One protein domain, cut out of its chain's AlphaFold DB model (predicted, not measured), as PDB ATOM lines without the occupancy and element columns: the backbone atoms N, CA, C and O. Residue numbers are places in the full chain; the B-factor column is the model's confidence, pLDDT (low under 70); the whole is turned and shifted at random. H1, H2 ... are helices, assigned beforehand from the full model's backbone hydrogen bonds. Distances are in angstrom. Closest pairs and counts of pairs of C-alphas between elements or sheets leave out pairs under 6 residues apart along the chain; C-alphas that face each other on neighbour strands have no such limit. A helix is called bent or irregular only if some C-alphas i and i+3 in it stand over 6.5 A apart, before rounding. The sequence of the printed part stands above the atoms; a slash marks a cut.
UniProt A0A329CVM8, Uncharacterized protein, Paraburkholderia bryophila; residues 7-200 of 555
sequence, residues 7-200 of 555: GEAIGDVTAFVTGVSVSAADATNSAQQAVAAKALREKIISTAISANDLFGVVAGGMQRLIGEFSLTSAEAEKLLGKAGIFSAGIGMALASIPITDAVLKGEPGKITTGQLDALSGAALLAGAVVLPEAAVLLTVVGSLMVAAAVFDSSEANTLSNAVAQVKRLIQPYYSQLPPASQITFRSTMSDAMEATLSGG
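This is residues 7 to 200 of the 555 residues of an uncharacterized protein of Paraburkholderia bryophila (UniProt A0A329CVM8). A compact helical body has H8 running through its middle, with H3, H6, H7, H9 and H10 packed round H8 and the hairpin of H1 and H2 at one end. H3 and H6 lead to the opposite end, where a small head of two short helices, H4 and H5, reaches out along the longest axis. H3, H6, H7, H8 and H9 form an up-and-down bundle, helices side by side in which each runs against the one before it in the chain, while H2 crosses H8 at about a right angle. The printed part has 194 residues with ten named helices, H1 to H10 in order, and no named strand, and its class is all helix. The whole is compact, with a radius of gyration of the C-alphas of 17.1 A, and elongated, spanning 58 by 36 by 27 A.

H1, residues 7 to 17, and H2, residues 24 to 38, touch as a helical hairpin, with the closest C-alphas, of Ala 9 and Ser 30, 4.6 A apart. H3, residues 41 to 60, touches H6, residues 83 to 105, at a shallow tilt of 32 degrees, only just short of steep, opposite ways; the closest C-alphas are those of Ala 59 and Ile 90, 3.7 A apart. H4, residues 64 to 69, and H5, residues 74 to 80, form a second hairpin, with the C-alphas of Ile 66 and Ala 76 closest at 6.8 A. H5 and H6 meet only through their link. H6 and H7, residues 113 to 127, form a hairpin, closest at the C-alphas of Ala 88 and Ala 122, 4.2 A apart. H8, residues 131 to 151, is the hub and touches six helices. H7 and H8 form a hairpin at a shallow tilt of 29 degrees, closest at the C-alphas of Ala 123 and Ala 134, 5.1 A apart. H8 and H9, residues 159 to 176, form another at a shallow tilt of 11 degrees, with the C-alphas of Ala 149 and Leu 159 closest at 5.0 A. H2 touches H8 with residues 31 to 35 alone, about perpendicular at 83 degrees; the closest C-alphas are those of Val 35 and Ala 147, 6.3 A apart. H10, residues 179 to 197, touches H8 the same way at a steep tilt of 40 degrees, closest at the C-alphas of Ala 135 and Met 189, 5.4 A apart. H6 and H10 are apart. Every O i to N i+4 pair is within hydrogen-bond range in H1, H2, H3, H5, H7, H8 and H10; the counts are 1 of 2 in H4, 11 of 19 in H6 and 11 of 14 in H9.

H1 begins at C-alpha 7, (61.838, -29.420, 42.930). From first to last C-alpha H2 is 21.3 A long, H3 28.7 A, H6 35.1 A, H7 20.3 A, H8 30.9 A, H9 26.7 A and H10 26.9 A. H8 starts at C-alpha 131, (54.375, -9.896, 35.962), and H10 ends at C-alpha 197, (57.392, -24.532, 51.210). H6 has a kink of 40 degrees near residue 94, and H9 one of 29 degrees near residue 170. Both are irregular, but only just: C-alphas 84 and 87 are 6.7 A apart, and C-alphas 169 and 172 are 6.8 A apart.

The two C-alphas farthest apart, those of Thr 72 and Glu 155, are 59.9 A apart. The printed part runs from residue 7 to 200 with no cut, and no link is long. The mean pLDDT of the printed part is 71.2; 71 residues are under 70, among them residues 55 to 99 and 116 to 131, and the mean is 49 in H4 and 41 in H5.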
ATOM      1  N   GLY A   7      62.053 -30.263  44.111       84.94
ATOM      2  CA  GLY A   7      61.838 -29.420  42.930       84.94
ATOM      3  C   GLY A   7      60.964 -30.069  41.847       84.94
ATOM      4  O   GLY A   7      60.107 -29.405  41.273       84.94
ATOM      5  N   GLU A   8      61.093 -31.380  41.604       86.62
ATOM      6  CA  GLU A   8      60.203 -32.099  40.672       86.62
ATOM      7  C   GLU A   8      58.751 -32.111  41.167       86.62
ATOM      8  O   GLU A   8      57.820 -31.912  40.385       86.62
ATOM      9  N   ALA A   9      58.548 -32.299  42.473       86.69
ATOM     10  CA  ALA A   9      57.223 -32.283  43.075       86.69
ATOM     11  C   ALA A   9      56.567 -30.888  42.997       86.69
ATOM     12  O   ALA A   9      55.381 -30.792  42.675       86.69
ATOM     13  N   ILE A  10      57.334 -29.813  43.223       88.50
ATOM     14  CA  ILE A  10      56.877 -28.424  43.026       88.50
ATOM     15  C   ILE A  10      56.567 -28.134  41.556       88.50
ATOM     16  O   ILE A  10      55.545 -27.511  41.248       88.50
ATOM     17  N   GLY A  11      57.407 -28.627  40.644       87.69
ATOM     18  CA  GLY A  11      57.204 -28.496  39.205       87.69
ATOM     19  C   GLY A  11      55.856 -29.061  38.753       87.69
ATOM     20  O   GLY A  11      55.153 -28.420  37.971       87.69
ATOM     21  N   ASP A  12      55.439 -30.203  39.303       88.56
ATOM     22  CA  ASP A  12      54.146 -30.821  38.985       88.56
ATOM     23  C   ASP A  12      52.944 -30.070  39.566       88.56
ATOM     24  O   ASP A  12      51.905 -29.959  38.905       88.56
ATOM     25  N   VAL A  13      53.073 -29.513  40.775       86.75
ATOM     26  CA  VAL A  13      52.040 -28.640  41.358       86.75
ATOM     27  C   VAL A  13      51.882 -27.385  40.500       86.75
ATOM     28  O   VAL A  13      50.767 -27.051  40.095       86.75
ATOM     29  N   THR A  14      52.995 -26.741  40.148       88.50
ATOM     30  CA  THR A  14      53.034 -25.541  39.300       88.50
ATOM     31  C   THR A  14      52.470 -25.814  37.903       88.50
ATOM     32  O   THR A  14      51.693 -25.022  37.363       88.50
ATOM     33  N   ALA A  15      52.792 -26.967  37.312       88.31
ATOM     34  CA  ALA A  15      52.234 -27.397  36.035       88.31
ATOM     35  C   ALA A  15      50.709 -27.588  36.117       88.31
ATOM     36  O   ALA A  15      49.979 -27.103  35.252       88.31
ATOM     37  N   PHE A  16      50.204 -28.221  37.179       90.06
ATOM     38  CA  PHE A  16      48.766 -28.430  37.361       90.06
ATOM     39  C   PHE A  16      47.972 -27.121  37.487       90.06
ATOM     40  O   PHE A  16      46.930 -26.961  36.836       90.06
ATOM     41  N   VAL A  17      48.450 -26.194  38.324       86.62
ATOM     42  CA  VAL A  17      47.762 -24.924  38.630       86.62
ATOM     43  C   VAL A  17      47.818 -23.929  37.471       86.62
ATOM     44  O   VAL A  17      46.867 -23.177  37.276       86.62
ATOM     45  N   THR A  18      48.863 -23.987  36.640       86.19
ATOM     46  CA  THR A  18      48.949 -23.223  35.380       86.19
ATOM     47  C   THR A  18      48.182 -23.876  34.222       86.19
ATOM     48  O   THR A  18      48.031 -23.280  33.158       86.19
ATOM     49  N   GLY A  19      47.623 -25.075  34.419       80.81
ATOM     50  CA  GLY A  19      46.770 -25.748  33.435       80.81
ATOM     51  C   GLY A  19      47.509 -26.644  32.437       80.81
ATOM     52  O   GLY A  19      46.897 -27.097  31.470       80.81
ATOM     53  N   VAL A  20      48.787 -26.942  32.676       78.44
ATOM     54  CA  VAL A  20      49.546 -27.968  31.946       78.44
ATOM     55  C   VAL A  20      49.067 -29.364  32.383       78.44
ATOM     56  O   VAL A  20      48.539 -29.542  33.482       78.44
ATOM     57  N   SER A  21      49.188 -30.360  31.499       67.94
ATOM     58  CA  SER A  21      48.590 -31.700  31.605       67.94
ATOM     59  C   SER A  21      49.183 -32.586  32.715       67.94
ATOM     60  O   SER A  21      49.842 -33.587  32.439       67.94
ATOM     61  N   VAL A  22      48.895 -32.236  33.968       80.94
ATOM     62  CA  VAL A  22      49.075 -33.049  35.181       80.94
ATOM     63  C   VAL A  22      47.686 -33.340  35.760       80.94
ATOM     64  O   VAL A  22      46.785 -32.500  35.675       80.94
ATOM     65  N   SER A  23      47.457 -34.534  36.312       85.44
ATOM     66  CA  SER A  23      46.172 -34.845  36.948       85.44
ATOM     67  C   SER A  23      46.076 -34.198  38.336       85.44
ATOM     68  O   SER A  23      47.085 -33.991  39.007       85.44
ATOM     69  N   ALA A  24      44.862 -33.906  38.812       83.19
ATOM     70  CA  ALA A  24      44.675 -33.364  40.164       83.19
ATOM     71  C   ALA A  24      45.206 -34.316  41.251       83.19
ATOM     72  O   ALA A  24      45.740 -33.866  42.263       83.19
ATOM     73  N   ALA A  25      45.099 -35.630  41.024       84.38
ATOM     74  CA  ALA A  25      45.619 -36.648  41.929       84.38
ATOM     75  C   ALA A  25      47.154 -36.627  41.985       84.38
ATOM     76  O   ALA A  25      47.729 -36.664  43.071       84.38
ATOM     77  N   ASP A  26      47.823 -36.501  40.837       85.44
ATOM     78  CA  ASP A  26      49.287 -36.440  40.781       85.44
ATOM     79  C   ASP A  26      49.830 -35.149  41.395       85.44
ATOM     80  O   ASP A  26      50.818 -35.187  42.128       85.44
ATOM     81  N   ALA A  27      49.156 -34.019  41.157       85.88
ATOM     82  CA  ALA A  27      49.481 -32.743  41.787       85.88
ATOM     83  C   ALA A  27      49.298 -32.800  43.310       85.88
ATOM     84  O   ALA A  27      50.165 -32.352  44.051       85.88
ATOM     85  N   THR A  28      48.216 -33.425  43.785       86.44
ATOM     86  CA  THR A  28      47.954 -33.640  45.218       86.44
ATOM     87  C   THR A  28      49.037 -34.509  45.861       86.44
ATOM     88  O   THR A  28      49.598 -34.137  46.889       86.44
ATOM     89  N   ASN A  29      49.396 -35.628  45.227       86.94
ATOM     90  CA  ASN A  29      50.467 -36.505  45.710       86.94
ATOM     91  C   ASN A  29      51.832 -35.799  45.720       86.94
ATOM     92  O   ASN A  29      52.643 -36.038  46.613       86.94
ATOM     93  N   SER A  30      52.092 -34.937  44.733       88.94
ATOM     94  CA  SER A  30      53.342 -34.176  44.630       88.94
ATOM     95  C   SER A  30      53.397 -33.062  45.681       88.94
ATOM     96  O   SER A  30      54.398 -32.940  46.378       88.94
ATOM     97  N   ALA A  31      52.297 -32.342  45.909       85.69
ATOM     98  CA  ALA A  31      52.173 -31.373  46.997       85.69
ATOM     99  C   ALA A  31      52.421 -32.022  48.368       85.69
ATOM    100  O   ALA A  31      53.184 -31.498  49.176       85.69
ATOM    101  N   GLN A  32      51.843 -33.203  48.612       86.69
ATOM    102  CA  GLN A  32      52.060 -33.940  49.855       86.69
ATOM    103  C   GLN A  32      53.527 -34.357  50.032       86.69
ATOM    104  O   GLN A  32      54.067 -34.226  51.127       86.69
ATOM    105  N   GLN A  33      54.181 -34.828  48.965       87.44
ATOM    106  CA  GLN A  33      55.610 -35.162  48.990       87.44
ATOM    107  C   GLN A  33      56.479 -33.929  49.259       87.44
ATOM    108  O   GLN A  33      57.406 -34.009  50.063       87.44
ATOM    109  N   ALA A  34      56.165 -32.791  48.638       85.44
ATOM    110  CA  ALA A  34      56.902 -31.551  48.835       85.44
ATOM    111  C   ALA A  34      56.792 -31.040  50.281       85.44
ATOM    112  O   ALA A  34      57.808 -30.771  50.921       85.44
ATOM    113  N   VAL A  35      55.571 -30.991  50.826       84.25
ATOM    114  CA  VAL A  35      55.329 -30.597  52.222       84.25
ATOM    115  C   VAL A  35      56.029 -31.572  53.176       84.25
ATOM    116  O   VAL A  35      56.783 -31.142  54.041       84.25
ATOM    117  N   ALA A  36      55.881 -32.884  52.982       83.94
ATOM    118  CA  ALA A  36      56.520 -33.880  53.848       83.94
ATOM    119  C   ALA A  36      58.060 -33.824  53.828       83.94
ATOM    120  O   ALA A  36      58.696 -34.216  54.806       83.94
ATOM    121  N   ALA A  37      58.667 -33.357  52.733       83.12
ATOM    122  CA  ALA A  37      60.118 -33.291  52.591       83.12
ATOM    123  C   ALA A  37      60.759 -32.081  53.292       83.12
ATOM    124  O   ALA A  37      61.922 -32.167  53.696       83.12
ATOM    125  N   LYS A  38      60.053 -30.945  53.387       80.69
ATOM    126  CA  LYS A  38      60.662 -29.652  53.762       80.69
ATOM    127  C   LYS A  38      59.829 -28.773  54.696       80.69
ATOM    128  O   LYS A  38      60.402 -27.952  55.412       80.69
ATOM    129  N   ALA A  39      58.512 -28.940  54.728       76.38
ATOM    130  CA  ALA A  39      57.626 -28.035  55.438       76.38
ATOM    131  C   ALA A  39      57.507 -28.395  56.926       76.38
ATOM    132  O   ALA A  39      57.104 -29.499  57.295       76.38
ATOM    133  N   LEU A  40      57.795 -27.424  57.795       80.56
ATOM    134  CA  LEU A  40      57.572 -27.516  59.240       80.56
ATOM    135  C   LEU A  40      56.491 -26.518  59.654       80.56
ATOM    136  O   LEU A  40      56.497 -25.372  59.205       80.56
ATOM    137  N   ARG A  41      55.583 -26.939  60.544       77.81
ATOM    138  CA  ARG A  41      54.444 -26.118  60.995       77.81
ATOM    139  C   ARG A  41      54.884 -24.751  61.533       77.81
ATOM    140  O   ARG A  41      54.293 -23.748  61.160       77.81
ATOM    141  N   GLU A  42      55.934 -24.701  62.348       79.06
ATOM    142  CA  GLU A  42      56.461 -23.449  62.916       79.06
ATOM    143  C   GLU A  42      56.987 -22.489  61.835       79.06
ATOM    144  O   GLU A  42      56.649 -21.306  61.842       79.06
ATOM    145  N   LYS A  43      57.735 -23.005  60.847       81.12
ATOM    146  CA  LYS A  43      58.232 -22.212  59.710       81.12
ATOM    147  C   LYS A  43      57.084 -21.646  58.867       81.12
ATOM    148  O   LYS A  43      57.138 -20.499  58.428       81.12
ATOM    149  N   ILE A  44      56.021 -22.427  58.675       78.06
ATOM    150  CA  ILE A  44      54.830 -22.002  57.926       78.06
ATOM    151  C   ILE A  44      54.041 -20.937  58.673       78.06
ATOM    152  O   ILE A  44      53.613 -19.972  58.051       78.06
ATOM    153  N   ILE A  45      53.895 -21.067  59.993       78.75
ATOM    154  CA  ILE A  45      53.280 -20.024  60.821       78.75
ATOM    155  C   ILE A  45      54.062 -18.718  60.674       78.75
ATOM    156  O   ILE A  45      53.460 -17.683  60.406       78.75
ATOM    157  N   SER A  46      55.396 -18.761  60.755       79.31
ATOM    158  CA  SER A  46      56.206 -17.553  60.578       79.31
ATOM    159  C   SER A  46      56.092 -16.950  59.176       79.31
ATOM    160  O   SER A  46      56.093 -15.730  59.036       79.31
ATOM    161  N   THR A  47      55.982 -17.790  58.147       82.94
ATOM    162  CA  THR A  47      55.781 -17.359  56.755       82.94
ATOM    163  C   THR A  47      54.404 -16.725  56.553       82.94
ATOM    164  O   THR A  47      54.270 -15.738  55.838       82.94
ATOM    165  N   ALA A  48      53.371 -17.270  57.197       78.25
ATOM    166  CA  ALA A  48      52.020 -16.721  57.150       78.25
ATOM    167  C   ALA A  48      51.941 -15.359  57.856       78.25
ATOM    168  O   ALA A  48      51.336 -14.434  57.321       78.25
ATOM    169  N   ILE A  49      52.588 -15.220  59.020       76.50
ATOM    170  CA  ILE A  49      52.665 -13.950  59.759       76.50
ATOM    171  C   ILE A  49      53.389 -12.888  58.920       76.50
ATOM    172  O   ILE A  49      52.832 -11.818  58.693       76.50
ATOM    173  N   SER A  50      54.573 -13.202  58.379       77.62
ATOM    174  CA  SER A  50      55.350 -12.249  57.574       77.62
ATOM    175  C   SER A  50      54.634 -11.831  56.291       77.62
ATOM    176  O   SER A  50      54.614 -10.648  55.947       77.62
ATOM    177  N   ALA A  51      53.991 -12.778  55.603       77.19
ATOM    178  CA  ALA A  51      53.187 -12.483  54.427       77.19
ATOM    179  C   ALA A  51      52.012 -11.559  54.777       77.19
ATOM    180  O   ALA A  51      51.779 -10.579  54.076       77.19
ATOM    181  N   ASN A  52      51.305 -11.825  55.879       72.44
ATOM    182  CA  ASN A  52      50.190 -10.998  56.334       72.44
ATOM    183  C   ASN A  52      50.604  -9.563  56.668       72.44
ATOM    184  O   ASN A  52      49.920  -8.628  56.249       72.44
ATOM    185  N   ASP A  53      51.724  -9.397  57.373       71.56
ATOM    186  CA  ASP A  53      52.283  -8.085  57.702       71.56
ATOM    187  C   ASP A  53      52.550  -7.275  56.427       71.56
ATOM    188  O   ASP A  53      52.068  -6.150  56.274       71.56
ATOM    189  N   LEU A  54      53.257  -7.875  55.464       71.81
ATOM    190  CA  LEU A  54      53.602  -7.205  54.214       71.81
ATOM    191  C   LEU A  54      52.388  -6.931  53.332       71.81
ATOM    192  O   LEU A  54      52.312  -5.847  52.761       71.81
ATOM    193  N   PHE A  55      51.428  -7.858  53.247       67.62
ATOM    194  CA  PHE A  55      50.174  -7.616  52.534       67.62
ATOM    195  C   PHE A  55      49.440  -6.401  53.120       67.62
ATOM    196  O   PHE A  55      49.034  -5.529  52.354       67.62
ATOM    197  N   GLY A  56      49.350  -6.295  54.453       57.34
ATOM    198  CA  GLY A  56      48.761  -5.154  55.166       57.34
ATOM    199  C   GLY A  56      49.379  -3.805  54.795       57.34
ATOM    200  O   GLY A  56      48.658  -2.842  54.531       57.34
ATOM    201  N   VAL A  57      50.707  -3.750  54.688       58.28
ATOM    202  CA  VAL A  57      51.444  -2.539  54.295       58.28
ATOM    203  C   VAL A  57      51.138  -2.110  52.859       58.28
ATOM    204  O   VAL A  57      50.965  -0.917  52.602       58.28
ATOM    205  N   VAL A  58      50.992  -3.054  51.918       52.28
ATOM    206  CA  VAL A  58      50.635  -2.713  50.524       52.28
ATOM    207  C   VAL A  58      49.243  -2.073  50.440       52.28
ATOM    208  O   VAL A  58      49.001  -1.230  49.580       52.28
ATOM    209  N   ALA A  59      48.323  -2.433  51.340       44.66
ATOM    210  CA  ALA A  59      46.999  -1.815  51.410       44.66
ATOM    211  C   ALA A  59      46.953  -0.493  52.169       44.66
ATOM    212  O   ALA A  59      46.078   0.330  51.898       44.66
ATOM    213  N   GLY A  60      47.859  -0.282  53.120       45.69
ATOM    214  CA  GLY A  60      47.881   0.950  53.898       45.69
ATOM    215  C   GLY A  60      48.515   2.135  53.167       45.69
ATOM    216  O   GLY A  60      48.404   3.267  53.596       45.69
ATOM    217  N   GLY A  61      49.056   1.939  51.970       48.22
ATOM    218  CA  GLY A  61      49.231   3.070  51.071       48.22
ATOM    219  C   GLY A  61      50.555   3.791  51.202       48.22
ATOM    220  O   GLY A  61      50.539   5.020  51.189       48.22
ATOM    221  N   MET A  62      51.646   3.019  51.058       48.53
ATOM    222  CA  MET A  62      53.039   3.487  50.912       48.53
ATOM    223  C   MET A  62      53.223   4.559  49.814       48.53
ATOM    224  O   MET A  62      54.309   5.032  49.518       48.53
ATOM    225  N   GLN A  63      52.155   4.855  49.073       49.50
ATOM    226  CA  GLN A  63      52.150   5.683  47.889       49.50
ATOM    227  C   GLN A  63      50.857   6.534  47.750       49.50
ATOM    228  O   GLN A  63      50.782   7.395  46.874       49.50
ATOM    229  N   ARG A  64      49.846   6.399  48.635       48.59
ATOM    230  CA  ARG A  64      48.603   7.217  48.589       48.59
ATOM    231  C   ARG A  64      48.895   8.709  48.820       48.59
ATOM    232  O   ARG A  64      48.254   9.575  48.228       48.59
ATOM    233  N   LEU A  65      49.940   8.974  49.599       49.66
ATOM    234  CA  LEU A  65      50.433  10.290  50.012       49.66
ATOM    235  C   LEU A  65      50.922  11.178  48.868       49.66
ATOM    236  O   LEU A  65      50.962  12.389  49.010       49.66
ATOM    237  N   ILE A  66      51.277  10.612  47.717       46.97
ATOM    238  CA  ILE A  66      51.832  11.409  46.613       46.97
ATOM    239  C   ILE A  66      50.730  11.773  45.618       46.97
ATOM    240  O   ILE A  66      50.766  12.849  45.037       46.97
ATOM    241  N   GLY A  67      49.683  10.948  45.505       44.97
ATOM    242  CA  GLY A  67      48.493  11.269  44.712       44.97
ATOM    243  C   GLY A  67      47.624  12.376  45.322       44.97
ATOM    244  O   GLY A  67      47.105  13.204  44.580       44.97
ATOM    245  N   GLU A  68      47.486  12.420  46.652       49.28
ATOM    246  CA  GLU A  68      46.650  13.425  47.339       49.28
ATOM    247  C   GLU A  68      47.363  14.788  47.520       49.28
ATOM    248  O   GLU A  68      46.697  15.820  47.605       49.28
ATOM    249  N   PHE A  69      48.706  14.822  47.496       52.50
ATOM    250  CA  PHE A  69      49.504  16.032  47.762       52.50
ATOM    251  C   PHE A  69      50.303  16.559  46.549       52.50
ATOM    252  O   PHE A  69      50.897  17.638  46.612       52.50
ATOM    253  N   SER A  70      50.293  15.854  45.409       46.75
ATOM    254  CA  SER A  70      50.937  16.294  44.163       46.75
ATOM    255  C   SER A  70      50.062  17.267  43.374       46.75
ATOM    256  O   SER A  70      49.308  16.862  42.488       46.75
ATOM    257  N   LEU A  71      50.219  18.568  43.613       38.22
ATOM    258  CA  LEU A  71      49.722  19.586  42.676       38.22
ATOM    259  C   LEU A  71      50.818  20.442  42.024       38.22
ATOM    260  O   LEU A  71      50.472  21.321  41.240       38.22
ATOM    261  N   THR A  72      52.118  20.210  42.277       41.25
ATOM    262  CA  THR A  72      53.157  21.142  41.778       41.25
ATOM    263  C   THR A  72      54.554  20.600  41.418       41.25
ATOM    264  O   THR A  72      55.404  21.432  41.104       41.25
ATOM    265  N   SER A  73      54.855  19.291  41.370       41.22
ATOM    266  CA  SER A  73      56.199  18.846  40.918       41.22
ATOM    267  C   SER A  73      56.191  17.816  39.782       41.22
ATOM    268  O   SER A  73      55.405  16.870  39.767       41.22
ATOM    269  N   ALA A  74      57.103  18.002  38.823       40.22
ATOM    270  CA  ALA A  74      57.339  17.079  37.710       40.22
ATOM    271  C   ALA A  74      57.917  15.728  38.191       40.22
ATOM    272  O   ALA A  74      57.772  14.696  37.533       40.22
ATOM    273  N   GLU A  75      58.542  15.709  39.369       46.97
ATOM    274  CA  GLU A  75      58.997  14.510  40.068       46.97
ATOM    275  C   GLU A  75      57.821  13.649  40.553       46.97
ATOM    276  O   GLU A  75      57.903  12.420  40.498       46.97
ATOM    277  N   ALA A  76      56.700  14.267  40.941       43.72
ATOM    278  CA  ALA A  76      55.489  13.553  41.330       43.72
ATOM    279  C   ALA A  76      54.771  12.903  40.130       43.72
ATOM    280  O   ALA A  76      54.267  11.790  40.262       43.72
ATOM    281  N   GLU A  77      54.822  13.496  38.928       35.22
ATOM    282  CA  GLU A  77      54.351  12.858  37.680       35.22
ATOM    283  C   GLU A  77      55.202  11.640  37.275       35.22
ATOM    284  O   GLU A  77      54.665  10.615  36.846       35.22
ATOM    285  N   LYS A  78      56.530  11.697  37.469       40.59
ATOM    286  CA  LYS A  78      57.413  10.526  37.286       40.59
ATOM    287  C   LYS A  78      57.143   9.421  38.309       40.59
ATOM    288  O   LYS A  78      57.299   8.246  37.972       40.59
ATOM    289  N   LEU A  79      56.722   9.775  39.524       43.56
ATOM    290  CA  LEU A  79      56.294   8.816  40.544       43.56
ATOM    291  C   LEU A  79      54.907   8.213  40.245       43.56
ATOM    292  O   LEU A  79      54.711   7.009  40.416       43.56
ATOM    293  N   LEU A  80      53.976   9.014  39.717       40.19
ATOM    294  CA  LEU A  80      52.634   8.601  39.277       40.19
ATOM    295  C   LEU A  80      52.659   7.628  38.087       40.19
ATOM    296  O   LEU A  80      51.748   6.818  37.943       40.19
ATOM    297  N   GLY A  81      53.728   7.605  37.285       35.19
ATOM    298  CA  GLY A  81      53.946   6.576  36.255       35.19
ATOM    299  C   GLY A  81      53.979   5.130  36.789       35.19
ATOM    300  O   GLY A  81      53.867   4.190  36.003       35.19
ATOM    301  N   LYS A  82      54.080   4.937  38.117       40.53
ATOM    302  CA  LYS A  82      54.006   3.640  38.818       40.53
ATOM    303  C   LYS A  82      52.640   3.359  39.483       40.53
ATOM    304  O   LYS A  82      52.474   2.305  40.095       40.53
ATOM    305  N   ALA A  83      51.649   4.249  39.324       35.97
ATOM    306  CA  ALA A  83      50.318   4.218  39.960       35.97
ATOM    307  C   ALA A  83      49.497   2.923  39.762       35.97
ATOM    308  O   ALA A  83      48.604   2.632  40.555       35.97
ATOM    309  N   GLY A  84      49.798   2.107  38.746       36.81
ATOM    310  CA  GLY A  84      49.095   0.836  38.504       36.81
ATOM    311  C   GLY A  84      49.287  -0.228  39.597       36.81
ATOM    312  O   GLY A  84      48.452  -1.114  39.738       36.81
ATOM    313  N   ILE A  85      50.332  -0.113  40.423       42.44
ATOM    314  CA  ILE A  85      50.627  -1.032  41.541       42.44
ATOM    315  C   ILE A  85      49.686  -0.791  42.749       42.44
ATOM    316  O   ILE A  85      49.483  -1.667  43.591       42.44
ATOM    317  N   PHE A  86      49.039   0.376  42.820       45.16
ATOM    318  CA  PHE A  86      48.442   0.915  44.045       45.16
ATOM    319  C   PHE A  86      47.055   0.334  44.365       45.16
ATOM    320  O   PHE A  86      46.748   0.039  45.517       45.16
ATOM    321  N   SER A  87      46.197   0.136  43.358       40.00
ATOM    322  CA  SER A  87      44.859  -0.451  43.553       40.00
ATOM    323  C   SER A  87      44.912  -1.951  43.847       40.00
ATOM    324  O   SER A  87      44.013  -2.497  44.485       40.00
ATOM    325  N   ALA A  88      45.981  -2.614  43.401       41.97
ATOM    326  CA  ALA A  88      46.245  -4.013  43.687       41.97
ATOM    327  C   ALA A  88      46.551  -4.236  45.175       41.97
ATOM    328  O   ALA A  88      45.997  -5.141  45.786       41.97
ATOM    329  N   GLY A  89      47.370  -3.383  45.795       43.25
ATOM    330  CA  GLY A  89      47.751  -3.508  47.207       43.25
ATOM    331  C   GLY A  89      46.574  -3.560  48.181       43.25
ATOM    332  O   GLY A  89      46.492  -4.458  49.020       43.25
ATOM    333  N   ILE A  90      45.621  -2.639  48.011       42.03
ATOM    334  CA  ILE A  90      44.431  -2.500  48.869       42.03
ATOM    335  C   ILE A  90      43.513  -3.722  48.770       42.03
ATOM    336  O   ILE A  90      43.048  -4.239  49.788       42.03
ATOM    337  N   GLY A  91      43.281  -4.220  47.551       44.97
ATOM    338  CA  GLY A  91      42.508  -5.444  47.337       44.97
ATOM    339  C   GLY A  91      43.194  -6.687  47.914       44.97
ATOM    340  O   GLY A  91      42.510  -7.577  48.417       44.97
ATOM    341  N   MET A  92      44.533  -6.729  47.899       54.84
ATOM    342  CA  MET A  92      45.306  -7.873  48.390       54.84
ATOM    343  C   MET A  92      45.260  -8.017  49.913       54.84
ATOM    344  O   MET A  92      45.007  -9.125  50.373       54.84
ATOM    345  N   ALA A  93      45.431  -6.950  50.703       52.19
ATOM    346  CA  ALA A  93      45.438  -7.098  52.169       52.19
ATOM    347  C   ALA A  93      44.081  -7.490  52.750       52.19
ATOM    348  O   ALA A  93      43.987  -8.343  53.633       52.19
ATOM    349  N   LEU A  94      43.009  -6.873  52.246       52.09
ATOM    350  CA  LEU A  94      41.651  -7.192  52.687       52.09
ATOM    351  C   LEU A  94      41.293  -8.642  52.348       52.09
ATOM    352  O   LEU A  94      40.588  -9.304  53.111       52.09
ATOM    353  N   ALA A  95      41.807  -9.149  51.226       60.50
ATOM    354  CA  ALA A  95      41.642 -10.538  50.833       60.50
ATOM    355  C   ALA A  95      42.556 -11.497  51.617       60.50
ATOM    356  O   ALA A  95      42.136 -12.616  51.905       60.50
ATOM    357  N   SER A  96      43.774 -11.083  51.988       60.72
ATOM    358  CA  SER A  96      44.775 -11.958  52.609       60.72
ATOM    359  C   SER A  96      44.545 -12.203  54.097       60.72
ATOM    360  O   SER A  96      44.804 -13.312  54.544       60.72
ATOM    361  N   ILE A  97      44.031 -11.235  54.867       65.81
ATOM    362  CA  ILE A  97      43.800 -11.384  56.322       65.81
ATOM    363  C   ILE A  97      42.991 -12.650  56.671       65.81
ATOM    364  O   ILE A  97      43.478 -13.476  57.449       65.81
ATOM    365  N   PRO A  98      41.786 -12.874  56.109       68.25
ATOM    366  CA  PRO A  98      41.015 -14.075  56.424       68.25
ATOM    367  C   PRO A  98      41.648 -15.359  55.866       68.25
ATOM    368  O   PRO A  98      41.421 -16.435  56.416       68.25
ATOM    369  N   ILE A  99      42.452 -15.262  54.801       68.75
ATOM    370  CA  ILE A  99      43.200 -16.397  54.244       68.75
ATOM    371  C   ILE A  99      44.318 -16.809  55.205       68.75
ATOM    372  O   ILE A  99      44.437 -17.988  55.533       68.75
ATOM    373  N   THR A 100      45.095 -15.849  55.703       70.62
ATOM    374  CA  THR A 100      46.130 -16.070  56.715       70.62
ATOM    375  C   THR A 100      45.526 -16.643  57.993       70.62
ATOM    376  O   THR A 100      46.040 -17.627  58.513       70.62
ATOM    377  N   ASP A 101      44.417 -16.082  58.487       74.75
ATOM    378  CA  ASP A 101      43.745 -16.575  59.696       74.75
ATOM    379  C   ASP A 101      43.284 -18.034  59.538       74.75
ATOM    380  O   ASP A 101      43.534 -18.869  60.409       74.75
ATOM    381  N   ALA A 102      42.693 -18.370  58.386       74.75
ATOM    382  CA  ALA A 102      42.336 -19.744  58.048       74.75
ATOM    383  C   ALA A 102      43.571 -20.662  57.983       74.75
ATOM    384  O   ALA A 102      43.529 -21.777  58.495       74.75
ATOM    385  N   VAL A 103      44.689 -20.209  57.410       73.38
ATOM    386  CA  VAL A 103      45.955 -20.967  57.354       73.38
ATOM    387  C   VAL A 103      46.534 -21.203  58.751       73.38
ATOM    388  O   VAL A 103      46.893 -22.333  59.078       73.38
ATOM    389  N   LEU A 104      46.589 -20.168  59.594       76.00
ATOM    390  CA  LEU A 104      47.123 -20.240  60.958       76.00
ATOM    391  C   LEU A 104      46.304 -21.178  61.847       76.00
ATOM    392  O   LEU A 104      46.864 -21.913  62.662       76.00
ATOM    393  N   LYS A 105      44.981 -21.185  61.666       78.50
ATOM    394  CA  LYS A 105      44.065 -22.091  62.372       78.50
ATOM    395  C   LYS A 105      44.043 -23.501  61.781       78.50
ATOM    396  O   LYS A 105      43.474 -24.395  62.401       78.50
ATOM    397  N   GLY A 106      44.685 -23.712  60.630       72.56
ATOM    398  CA  GLY A 106      44.652 -24.978  59.904       72.56
ATOM    399  C   GLY A 106      43.254 -25.303  59.389       72.56
ATOM    400  O   GLY A 106      42.833 -26.437  59.495       72.56
ATOM    401  N   GLU A 107      42.517 -24.315  58.884       76.69
ATOM    402  CA  GLU A 107      41.130 -24.434  58.418       76.69
ATOM    403  C   GLU A 107      40.969 -23.898  56.976       76.69
ATOM    404  O   GLU A 107      40.147 -23.008  56.731       76.69
ATOM    405  N   PRO A 108      41.712 -24.410  55.973       69.25
ATOM    406  CA  PRO A 108      41.718 -23.845  54.618       69.25
ATOM    407  C   PRO A 108      40.341 -23.867  53.930       69.25
ATOM    408  O   PRO A 108      40.093 -23.072  53.028       69.25
ATOM    409  N   GLY A 109      39.407 -24.724  54.363       67.00
ATOM    410  CA  GLY A 109      38.030 -24.739  53.854       67.00
ATOM    411  C   GLY A 109      37.176 -23.526  54.239       67.00
ATOM    412  O   GLY A 109      36.091 -23.361  53.683       67.00
ATOM    413  N   LYS A 110      37.643 -22.663  55.154       75.31
ATOM    414  CA  LYS A 110      36.977 -21.393  55.493       75.31
ATOM    415  C   LYS A 110      37.310 -20.252  54.530       75.31
ATOM    416  O   LYS A 110      36.703 -19.187  54.628       75.31
ATOM    417  N   ILE A 111      38.229 -20.472  53.592       71.88
ATOM    418  CA  ILE A 111      38.556 -19.500  52.551       71.88
ATOM    419  C   ILE A 111      37.407 -19.460  51.534       71.88
ATOM    420  O   ILE A 111      37.109 -20.441  50.851       71.88
ATOM    421  N   THR A 112      36.726 -18.319  51.452       73.00
ATOM    422  CA  THR A 112      35.556 -18.133  50.581       73.00
ATOM    423  C   THR A 112      35.967 -17.786  49.151       73.00
ATOM    424  O   THR A 112      36.990 -17.144  48.923       73.00
ATOM    425  N   THR A 113      35.130 -18.130  48.168       68.00
ATOM    426  CA  THR A 113      35.366 -17.753  46.763       68.00
ATOM    427  C   THR A 113      35.464 -16.241  46.580       68.00
ATOM    428  O   THR A 113      36.311 -15.793  45.826       68.00
ATOM    429  N   GLY A 114      34.689 -15.447  47.328       67.69
ATOM    430  CA  GLY A 114      34.765 -13.985  47.267       67.69
ATOM    431  C   GLY A 114      36.107 -13.412  47.740       67.69
ATOM    432  O   GLY A 114      36.592 -12.446  47.160       67.69
ATOM    433  N   GLN A 115      36.748 -14.021  48.745       71.25
ATOM    434  CA  GLN A 115      38.100 -13.633  49.184       71.25
ATOM    435  C   GLN A 115      39.151 -13.987  48.124       71.25
ATOM    436  O   GLN A 115      40.068 -13.213  47.867       71.25
ATOM    437  N   LEU A 116      38.988 -15.135  47.467       67.81
ATOM    438  CA  LEU A 116      39.860 -15.577  46.380       67.81
ATOM    439  C   LEU A 116      39.702 -14.715  45.113       67.81
ATOM    440  O   LEU A 116      40.693 -14.355  44.474       67.81
ATOM    441  N   ASP A 117      38.473 -14.333  44.773       68.69
ATOM    442  CA  ASP A 117      38.169 -13.434  43.656       68.69
ATOM    443  C   ASP A 117      38.742 -12.032  43.912       68.69
ATOM    444  O   ASP A 117      39.317 -11.419  43.014       68.69
ATOM    445  N   ALA A 118      38.675 -11.548  45.158       68.06
ATOM    446  CA  ALA A 118      39.309 -10.295  45.552       68.06
ATOM    447  C   ALA A 118      40.842 -10.359  45.421       68.06
ATOM    448  O   ALA A 118      41.434  -9.461  44.827       68.06
ATOM    449  N   LEU A 119      41.481 -11.438  45.894       68.44
ATOM    450  CA  LEU A 119      42.934 -11.618  45.785       68.44
ATOM    451  C   LEU A 119      43.397 -11.722  44.325       68.44
ATOM    452  O   LEU A 119      44.382 -11.098  43.940       68.44
ATOM    453  N   SER A 120      42.687 -12.497  43.501       64.75
ATOM    454  CA  SER A 120      43.012 -12.663  42.079       64.75
ATOM    455  C   SER A 120      42.751 -11.394  41.266       64.75
ATOM    456  O   SER A 120      43.573 -11.036  40.425       64.75
ATOM    457  N   GLY A 121      41.667 -10.664  41.549       64.44
ATOM    458  CA  GLY A 121      41.408  -9.347  40.965       64.44
ATOM    459  C   GLY A 121      42.480  -8.328  41.348       64.44
ATOM    460  O   GLY A 121      42.934  -7.548  40.513       64.44
ATOM    461  N   ALA A 122      42.958  -8.388  42.586       62.41
ATOM    462  CA  ALA A 122      44.045  -7.548  43.051       62.41
ATOM    463  C   ALA A 122      45.389  -7.922  42.390       62.41
ATOM    464  O   ALA A 122      46.096  -7.049  41.894       62.41
ATOM    465  N   ALA A 123      45.693  -9.213  42.248       61.50
ATOM    466  CA  ALA A 123      46.861  -9.690  41.507       61.50
ATOM    467  C   ALA A 123      46.803  -9.347  40.003       61.50
ATOM    468  O   ALA A 123      47.837  -9.043  39.415       61.50
ATOM    469  N   LEU A 124      45.616  -9.337  39.380       59.84
ATOM    470  CA  LEU A 124      45.415  -8.886  37.992       59.84
ATOM    471  C   LEU A 124      45.782  -7.405  37.830       59.84
ATOM    472  O   LEU A 124      46.448  -7.038  36.863       59.84
ATOM    473  N   LEU A 125      45.380  -6.570  38.791       55.91
ATOM    474  CA  LEU A 125      45.740  -5.153  38.814       55.91
ATOM    475  C   LEU A 125      47.260  -4.962  38.972       55.91
ATOM    476  O   LEU A 125      47.822  -4.107  38.295       55.91
ATOM    477  N   ALA A 126      47.942  -5.795  39.771       52.38
ATOM    478  CA  ALA A 126      49.408  -5.772  39.887       52.38
ATOM    479  C   ALA A 126      50.104  -6.265  38.602       52.38
ATOM    480  O   ALA A 126      51.066  -5.665  38.116       52.38
ATOM    481  N   GLY A 127      49.582  -7.344  38.021       48.66
ATOM    482  CA  GLY A 127      50.127  -8.027  36.852       48.66
ATOM    483  C   GLY A 127      50.020  -7.256  35.537       48.66
ATOM    484  O   GLY A 127      50.793  -7.512  34.615       48.66
ATOM    485  N   ALA A 128      49.110  -6.280  35.451       47.06
ATOM    486  CA  ALA A 128      48.993  -5.384  34.300       47.06
ATOM    487  C   ALA A 128      50.231  -4.485  34.100       47.06
ATOM    488  O   ALA A 128      50.399  -3.920  33.019       47.06
ATOM    489  N   VAL A 129      51.100  -4.362  35.114       51.12
ATOM    490  CA  VAL A 129      52.297  -3.507  35.078       51.12
ATOM    491  C   VAL A 129      53.583  -4.281  35.408       51.12
ATOM    492  O   VAL A 129      54.622  -3.957  34.832       51.12
ATOM    493  N   VAL A 130      53.546  -5.327  36.253       60.94
ATOM    494  CA  VAL A 130      54.748  -6.104  36.629       60.94
ATOM    495  C   VAL A 130      54.400  -7.586  36.911       60.94
ATOM    496  O   VAL A 130      53.718  -7.935  37.872       60.94
ATOM    497  N   LEU A 131      54.784  -8.477  35.987       64.75
ATOM    498  CA  LEU A 131      54.375  -9.896  35.962       64.75
ATOM    499  C   LEU A 131      54.986 -10.794  37.063       64.75
ATOM    500  O   LEU A 131      54.275 -11.696  37.523       64.75
ATOM    501  N   PRO A 132      56.263 -10.630  37.469       70.50
ATOM    502  CA  PRO A 132      56.871 -11.450  38.521       70.50
ATOM    503  C   PRO A 132      56.177 -11.335  39.888       70.50
ATOM    504  O   PRO A 132      56.070 -12.317  40.614       70.50
ATOM    505  N   GLU A 133      55.654 -10.165  40.228       71.12
ATOM    506  CA  GLU A 133      55.119  -9.819  41.544       71.12
ATOM    507  C   GLU A 133      53.807 -10.554  41.793       71.12
ATOM    508  O   GLU A 133      53.647 -11.227  42.809       71.12
ATOM    509  N   ALA A 134      52.895 -10.515  40.818       71.12
ATOM    510  CA  ALA A 134      51.656 -11.281  40.878       71.12
ATOM    511  C   ALA A 134      51.930 -12.791  41.013       71.12
ATOM    512  O   ALA A 134      51.220 -13.483  41.744       71.12
ATOM    513  N   ALA A 135      52.980 -13.298  40.351       75.88
ATOM    514  CA  ALA A 135      53.389 -14.696  40.462       75.88
ATOM    515  C   ALA A 135      53.847 -15.034  41.883       75.88
ATOM    516  O   ALA A 135      53.339 -15.992  42.463       75.88
ATOM    517  N   VAL A 136      54.747 -14.239  42.469       79.31
ATOM    518  CA  VAL A 136      55.257 -14.457  43.834       79.31
ATOM    519  C   VAL A 136      54.114 -14.432  44.852       79.31
ATOM    520  O   VAL A 136      53.979 -15.361  45.643       79.31
ATOM    521  N   LEU A 137      53.242 -13.423  44.804       75.19
ATOM    522  CA  LEU A 137      52.194 -13.229  45.814       75.19
ATOM    523  C   LEU A 137      51.135 -14.344  45.776       75.19
ATOM    524  O   LEU A 137      50.826 -14.940  46.811       75.19
ATOM    525  N   LEU A 138      50.625 -14.687  44.584       78.50
ATOM    526  CA  LEU A 138      49.683 -15.804  44.418       78.50
ATOM    527  C   LEU A 138      50.313 -17.142  44.826       78.50
ATOM    528  O   LEU A 138      49.630 -18.017  45.361       78.50
ATOM    529  N   THR A 139      51.617 -17.291  44.600       81.75
ATOM    530  CA  THR A 139      52.360 -18.495  44.969       81.75
ATOM    531  C   THR A 139      52.535 -18.634  46.471       81.75
ATOM    532  O   THR A 139      52.331 -19.732  46.990       81.75
ATOM    533  N   VAL A 140      52.873 -17.553  47.179       83.06
ATOM    534  CA  VAL A 140      52.990 -17.570  48.645       83.06
ATOM    535  C   VAL A 140      51.663 -18.006  49.259       83.06
ATOM    536  O   VAL A 140      51.626 -18.968  50.026       83.06
ATOM    537  N   VAL A 141      50.551 -17.392  48.839       78.50
ATOM    538  CA  VAL A 141      49.213 -17.771  49.315       78.50
ATOM    539  C   VAL A 141      48.884 -19.226  48.975       78.50
ATOM    540  O   VAL A 141      48.459 -19.984  49.849       78.50
ATOM    541  N   GLY A 142      49.121 -19.654  47.733       80.19
ATOM    542  CA  GLY A 142      48.836 -21.026  47.318       80.19
ATOM    543  C   GLY A 142      49.660 -22.072  48.075       80.19
ATOM    544  O   GLY A 142      49.130 -23.114  48.463       80.19
ATOM    545  N   SER A 143      50.928 -21.773  48.352       83.19
ATOM    546  CA  SER A 143      51.825 -22.627  49.136       83.19
ATOM    547  C   SER A 143      51.363 -22.748  50.588       83.19
ATOM    548  O   SER A 143      51.317 -23.852  51.129       83.19
ATOM    549  N   LEU A 144      50.949 -21.633  51.199       81.19
ATOM    550  CA  LEU A 144      50.393 -21.603  52.553       81.19
ATOM    551  C   LEU A 144      49.097 -22.418  52.662       81.19
ATOM    552  O   LEU A 144      48.942 -23.198  53.601       81.19
ATOM    553  N   MET A 145      48.196 -22.303  51.682       80.81
ATOM    554  CA  MET A 145      46.961 -23.099  51.626       80.81
ATOM    555  C   MET A 145      47.244 -24.601  51.509       80.81
ATOM    556  O   MET A 145      46.631 -25.405  52.210       80.81
ATOM    557  N   VAL A 146      48.178 -24.981  50.630       83.69
ATOM    558  CA  VAL A 146      48.608 -26.374  50.441       83.69
ATOM    559  C   VAL A 146      49.189 -26.939  51.733       83.69
ATOM    560  O   VAL A 146      48.790 -28.017  52.172       83.69
ATOM    561  N   ALA A 147      50.089 -26.196  52.371       82.62
ATOM    562  CA  ALA A 147      50.710 -26.610  53.614       82.62
ATOM    563  C   ALA A 147      49.707 -26.725  54.773       82.62
ATOM    564  O   ALA A 147      49.714 -27.721  55.500       82.62
ATOM    565  N   ALA A 148      48.803 -25.751  54.919       78.69
ATOM    566  CA  ALA A 148      47.746 -25.785  55.926       78.69
ATOM    567  C   ALA A 148      46.833 -27.004  55.751       78.69
ATOM    568  O   ALA A 148      46.532 -27.673  56.733       78.69
ATOM    569  N   ALA A 149      46.452 -27.342  54.516       80.06
ATOM    570  CA  ALA A 149      45.598 -28.496  54.229       80.06
ATOM    571  C   ALA A 149      46.253 -29.848  54.548       80.06
ATOM    572  O   ALA A 149      45.549 -30.816  54.814       80.06
ATOM    573  N   VAL A 150      47.587 -29.936  54.531       81.25
ATOM    574  CA  VAL A 150      48.305 -31.140  54.991       81.25
ATOM    575  C   VAL A 150      48.323 -31.232  56.518       81.25
ATOM    576  O   VAL A 150      48.338 -32.332  57.067       81.25
ATOM    577  N   PHE A 151      48.346 -30.090  57.206       77.38
ATOM    578  CA  PHE A 151      48.382 -30.026  58.668       77.38
ATOM    579  C   PHE A 151      47.010 -29.956  59.336       77.38
ATOM    580  O   PHE A 151      46.952 -30.008  60.570       77.38
ATOM    581  N   ASP A 152      45.943 -29.817  58.556       77.00
ATOM    582  CA  ASP A 152      44.565 -29.905  59.016       77.00
ATOM    583  C   ASP A 152      44.197 -31.375  59.273       77.00
ATOM    584  O   ASP A 152      44.459 -32.260  58.458       77.00
ATOM    585  N   SER A 153      43.607 -31.645  60.435       67.00
ATOM    586  CA  SER A 153      43.117 -32.970  60.826       67.00
ATOM    587  C   SER A 153      41.637 -33.193  60.485       67.00
ATOM    588  O   SER A 153      41.104 -34.270  60.754       67.00
ATOM    589  N   SER A 154      40.963 -32.196  59.907       69.75
ATOM    590  CA  SER A 154      39.557 -32.241  59.511       69.75
ATOM    591  C   SER A 154      39.343 -32.995  58.198       69.75
ATOM    592  O   SER A 154      39.871 -32.632  57.148       69.75
ATOM    593  N   GLU A 155      38.453 -33.989  58.213       62.94
ATOM    594  CA  GLU A 155      38.063 -34.746  57.012       62.94
ATOM    595  C   GLU A 155      37.333 -33.889  55.954       62.94
ATOM    596  O   GLU A 155      37.253 -34.276  54.787       62.94
ATOM    597  N   ALA A 156      36.820 -32.709  56.326       61.66
ATOM    598  CA  ALA A 156      36.124 -31.797  55.411       61.66
ATOM    599  C   ALA A 156      37.076 -30.958  54.531       61.66
ATOM    600  O   ALA A 156      36.659 -30.413  53.504       61.66
ATOM    601  N   ASN A 157      38.358 -30.875  54.899       68.56
ATOM    602  CA  ASN A 157      39.334 -29.956  54.319       68.56
ATOM    603  C   ASN A 157      40.475 -30.734  53.660       68.56
ATOM    604  O   ASN A 157      41.553 -30.913  54.211       68.56
ATOM    605  N   THR A 158      40.229 -31.230  52.448       77.62
ATOM    606  CA  THR A 158      41.213 -32.069  51.755       77.62
ATOM    607  C   THR A 158      42.279 -31.242  51.030       77.62
ATOM    608  O   THR A 158      41.985 -30.203  50.433       77.62
ATOM    609  N   LEU A 159      43.510 -31.758  50.975       81.50
ATOM    610  CA  LEU A 159      44.589 -31.213  50.139       81.50
ATOM    611  C   LEU A 159      44.172 -31.055  48.664       81.50
ATOM    612  O   LEU A 159      44.535 -30.081  48.010       81.50
ATOM    613  N   SER A 160      43.345 -31.973  48.156       80.62
ATOM    614  CA  SER A 160      42.779 -31.904  46.803       80.62
ATOM    615  C   SER A 160      41.945 -30.632  46.586       80.62
ATOM    616  O   SER A 160      42.082 -29.964  45.558       80.62
ATOM    617  N   ASN A 161      41.134 -30.239  47.577       79.19
ATOM    618  CA  ASN A 161      40.354 -29.002  47.514       79.19
ATOM    619  C   ASN A 161      41.265 -27.768  47.502       79.19
ATOM    620  O   ASN A 161      41.030 -26.865  46.702       79.19
ATOM    621  N   ALA A 162      42.315 -27.748  48.328       80.38
ATOM    622  CA  ALA A 162      43.277 -26.645  48.358       80.38
ATOM    623  C   ALA A 162      43.990 -26.486  47.005       80.38
ATOM    624  O   ALA A 162      43.951 -25.411  46.411       80.38
ATOM    625  N   VAL A 163      44.541 -27.568  46.447       83.38
ATOM    626  CA  VAL A 163      45.223 -27.554  45.137       83.38
ATOM    627  C   VAL A 163      44.269 -27.138  44.003       83.38
ATOM    628  O   VAL A 163      44.649 -26.378  43.107       83.38
ATOM    629  N   ALA A 164      43.002 -27.560  44.052       83.62
ATOM    630  CA  ALA A 164      41.983 -27.123  43.099       83.62
ATOM    631  C   ALA A 164      41.631 -25.630  43.235       83.62
ATOM    632  O   ALA A 164      41.415 -24.961  42.223       83.62
ATOM    633  N   GLN A 165      41.583 -25.091  44.456       78.81
ATOM    634  CA  GLN A 165      41.369 -23.660  44.693       78.81
ATOM    635  C   GLN A 165      42.553 -22.820  44.199       78.81
ATOM    636  O   GLN A 165      42.331 -21.827  43.509       78.81
ATOM    637  N   VAL A 166      43.795 -23.255  44.438       82.06
ATOM    638  CA  VAL A 166      44.999 -22.583  43.909       82.06
ATOM    639  C   VAL A 166      44.966 -22.518  42.381       82.06
ATOM    640  O   VAL A 166      45.226 -21.472  41.790       82.06
ATOM    641  N   LYS A 167      44.559 -23.605  41.718       87.12
ATOM    642  CA  LYS A 167      44.347 -23.595  40.266       87.12
ATOM    643  C   LYS A 167      43.289 -22.576  39.835       87.12
ATOM    644  O   LYS A 167      43.514 -21.844  38.877       87.12
ATOM    645  N   ARG A 168      42.146 -22.513  40.529       81.69
ATOM    646  CA  ARG A 168      41.076 -21.543  40.221       81.69
ATOM    647  C   ARG A 168      41.541 -20.092  40.355       81.69
ATOM    648  O   ARG A 168      41.084 -19.267  39.578       81.69
ATOM    649  N   LEU A 169      42.451 -19.807  41.283       76.62
ATOM    650  CA  LEU A 169      43.062 -18.486  41.454       76.62
ATOM    651  C   LEU A 169      44.002 -18.117  40.304       76.62
ATOM    652  O   LEU A 169      43.935 -17.017  39.762       76.62
ATOM    653  N   ILE A 170      44.897 -19.037  39.945       81.62
ATOM    654  CA  ILE A 170      46.043 -18.736  39.079       81.62
ATOM    655  C   ILE A 170      45.690 -18.870  37.600       81.62
ATOM    656  O   ILE A 170      46.138 -18.069  36.777       81.62
ATOM    657  N   GLN A 171      44.874 -19.860  37.239       84.38
ATOM    658  CA  GLN A 171      44.606 -20.196  35.845       84.38
ATOM    659  C   GLN A 171      43.924 -19.066  35.047       84.38
ATOM    660  O   GLN A 171      44.363 -18.822  33.917       84.38
ATOM    661  N   PRO A 172      42.905 -18.346  35.571       78.75
ATOM    662  CA  PRO A 172      42.282 -17.242  34.840       78.75
ATOM    663  C   PRO A 172      43.284 -16.142  34.486       78.75
ATOM    664  O   PRO A 172      43.291 -15.683  33.347       78.75
ATOM    665  N   TYR A 173      44.166 -15.784  35.422       76.75
ATOM    666  CA  TYR A 173      45.227 -14.802  35.209       76.75
ATOM    667  C   TYR A 173      46.281 -15.316  34.220       76.75
ATOM    668  O   TYR A 173      46.546 -14.678  33.204       76.75
ATOM    669  N   TYR A 174      46.818 -16.516  34.457       82.12
ATOM    670  CA  TYR A 174      47.847 -17.131  33.616       82.12
ATOM    671  C   TYR A 174      47.428 -17.230  32.143       82.12
ATOM    672  O   TYR A 174      48.216 -16.937  31.245       82.12
ATOM    673  N   SER A 175      46.166 -17.593  31.889       83.50
ATOM    674  CA  SER A 175      45.628 -17.740  30.532       83.50
ATOM    675  C   SER A 175      45.537 -16.429  29.741       83.50
ATOM    676  O   SER A 175      45.508 -16.462  28.513       83.50
ATOM    677  N   GLN A 176      45.522 -15.284  30.431       80.94
ATOM    678  CA  GLN A 176      45.485 -13.953  29.820       80.94
ATOM    679  C   GLN A 176      46.886 -13.423  29.485       80.94
ATOM    680  O   GLN A 176      47.017 -12.430  28.772       80.94
ATOM    681  N   LEU A 177      47.941 -14.083  29.974       79.81
ATOM    682  CA  LEU A 177      49.314 -13.657  29.743       79.81
ATOM    683  C   LEU A 177      49.795 -14.021  28.330       79.81
ATOM    684  O   LEU A 177      49.506 -15.121  27.848       79.81
ATOM    685  N   PRO A 178      50.614 -13.166  27.686       83.81
ATOM    686  CA  PRO A 178      51.332 -13.533  26.470       83.81
ATOM    687  C   PRO A 178      52.225 -14.772  26.680       83.81
ATOM    688  O   PRO A 178      52.753 -14.962  27.777       83.81
ATOM    689  N   PRO A 179      52.502 -15.583  25.640       85.88
ATOM    690  CA  PRO A 179      53.301 -16.805  25.783       85.88
ATOM    691  C   PRO A 179      54.688 -16.604  26.419       85.88
ATOM    692  O   PRO A 179      55.122 -17.425  27.221       85.88
ATOM    693  N   ALA A 180      55.379 -15.500  26.111       80.75
ATOM    694  CA  ALA A 180      56.669 -15.182  26.733       80.75
ATOM    695  C   ALA A 180      56.526 -14.927  28.247       80.75
ATOM    696  O   ALA A 180      57.296 -15.448  29.050       80.75
ATOM    697  N   SER A 181      55.479 -14.200  28.638       83.25
ATOM    698  CA  SER A 181      55.127 -13.905  30.029       83.25
ATOM    699  C   SER A 181      54.689 -15.146  30.804       83.25
ATOM    700  O   SER A 181      54.991 -15.260  31.987       83.25
ATOM    701  N   GLN A 182      54.030 -16.105  30.147       86.25
ATOM    702  CA  GLN A 182      53.656 -17.391  30.743       86.25
ATOM    703  C   GLN A 182      54.879 -18.228  31.151       86.25
ATOM    704  O   GLN A 182      54.829 -18.941  32.156       86.25
ATOM    705  N   ILE A 183      55.983 -18.146  30.400       85.25
ATOM    706  CA  ILE A 183      57.232 -18.846  30.734       85.25
ATOM    707  C   ILE A 183      57.858 -18.228  31.985       85.25
ATOM    708  O   ILE A 183      58.153 -18.955  32.935       85.25
ATOM    709  N   THR A 184      58.009 -16.899  32.007       83.88
ATOM    710  CA  THR A 184      58.538 -16.166  33.167       83.88
ATOM    711  C   THR A 184      57.679 -16.402  34.403       83.88
ATOM    712  O   THR A 184      58.208 -16.792  35.435       83.88
ATOM    713  N   PHE A 185      56.354 -16.275  34.277       85.69
ATOM    714  CA  PHE A 185      55.413 -16.518  35.370       85.69
ATOM    715  C   PHE A 185      55.589 -17.914  35.969       85.69
ATOM    716  O   PHE A 185      55.672 -18.057  37.184       85.69
ATOM    717  N   ARG A 186      55.681 -18.948  35.123       87.75
ATOM    718  CA  ARG A 186      55.835 -20.332  35.584       87.75
ATOM    719  C   ARG A 186      57.165 -20.554  36.306       87.75
ATOM    720  O   ARG A 186      57.175 -21.255  37.311       87.75
ATOM    721  N   SER A 187      58.259 -19.978  35.802       87.31
ATOM    722  CA  SER A 187      59.568 -20.063  36.463       87.31
ATOM    723  C   SER A 187      59.524 -19.391  37.832       87.31
ATOM    724  O   SER A 187      59.776 -20.044  38.834       87.31
ATOM    725  N   THR A 188      59.085 -18.129  37.885       86.75
ATOM    726  CA  THR A 188      58.982 -17.356  39.131       86.75
ATOM    727  C   THR A 188      58.058 -18.020  40.148       86.75
ATOM    728  O   THR A 188      58.364 -18.042  41.334       86.75
ATOM    729  N   MET A 189      56.942 -18.592  39.691       87.19
ATOM    730  CA  MET A 189      56.035 -19.357  40.539       87.19
ATOM    731  C   MET A 189      56.705 -20.612  41.109       87.19
ATOM    732  O   MET A 189      56.567 -20.887  42.295       87.19
ATOM    733  N   SER A 190      57.428 -21.375  40.291       88.81
ATOM    734  CA  SER A 190      58.128 -22.568  40.773       88.81
ATOM    735  C   SER A 190      59.157 -22.204  41.846       88.81
ATOM    736  O   SER A 190      59.149 -22.801  42.920       88.81
ATOM    737  N   ASP A 191      59.974 -21.180  41.588       88.75
ATOM    738  CA  ASP A 191      61.031 -20.728  42.500       88.75
ATOM    739  C   ASP A 191      60.445 -20.198  43.821       88.75
ATOM    740  O   ASP A 191      60.900 -20.555  44.909       88.75
ATOM    741  N   ALA A 192      59.378 -19.394  43.744       87.81
ATOM    742  CA  ALA A 192      58.698 -18.877  44.928       87.81
ATOM    743  C   ALA A 192      58.038 -19.997  45.746       87.81
ATOM    744  O   ALA A 192      58.105 -19.978  46.973       87.81
ATOM    745  N   MET A 193      57.439 -20.998  45.092       87.94
ATOM    746  CA  MET A 193      56.799 -22.127  45.772       87.94
ATOM    747  C   MET A 193      57.834 -23.002  46.481       87.94
ATOM    748  O   MET A 193      57.608 -23.435  47.613       87.94
ATOM    749  N   GLU A 194      58.978 -23.230  45.832       89.44
ATOM    750  CA  GLU A 194      60.115 -23.948  46.406       89.44
ATOM    751  C   GLU A 194      60.634 -23.247  47.670       89.44
ATOM    752  O   GLU A 194      60.780 -23.884  48.721       89.44
ATOM    753  N   ALA A 195      60.830 -21.926  47.594       88.12
ATOM    754  CA  ALA A 195      61.258 -21.111  48.724       88.12
ATOM    755  C   ALA A 195      60.226 -21.139  49.864       88.12
ATOM    756  O   ALA A 195      60.565 -21.494  50.992       88.12
ATOM    757  N   THR A 196      58.953 -20.841  49.587       87.38
ATOM    758  CA  THR A 196      57.899 -20.756  50.613       87.38
ATOM    759  C   THR A 196      57.663 -22.091  51.324       87.38
ATOM    760  O   THR A 196      57.587 -22.129  52.551       87.38
ATOM    761  N   LEU A 197      57.600 -23.212  50.595       85.19
ATOM    762  CA  LEU A 197      57.392 -24.532  51.210       85.19
ATOM    763  C   LEU A 197      58.614 -25.042  51.988       85.19
ATOM    764  O   LEU A 197      58.465 -25.904  52.857       85.19
ATOM    765  N   SER A 198      59.798 -24.476  51.741       84.62
ATOM    766  CA  SER A 198      60.998 -24.701  52.562       84.62
ATOM    767  C   SER A 198      61.033 -23.845  53.838       84.62
ATOM    768  O   SER A 198      61.909 -24.022  54.688       84.62
ATOM    769  N   GLY A 199      60.040 -22.968  54.023       80.62
ATOM    770  CA  GLY A 199      59.951 -22.014  55.128       80.62
ATOM    771  C   GLY A 199      60.520 -20.637  54.809       80.62
ATOM    772  O   GLY A 199      60.870 -19.895  55.727       80.62
ATOM    773  N   GLY A 200      60.646 -20.320  53.523       86.69
ATOM    774  CA  GLY A 200      60.991 -18.993  53.052       86.69
ATOM    775  C   GLY A 200      59.852 -18.001  53.196       86.69
ATOM    776  O   GLY A 200      58.678 -18.337  53.058       86.69
TER     777      GLY A 200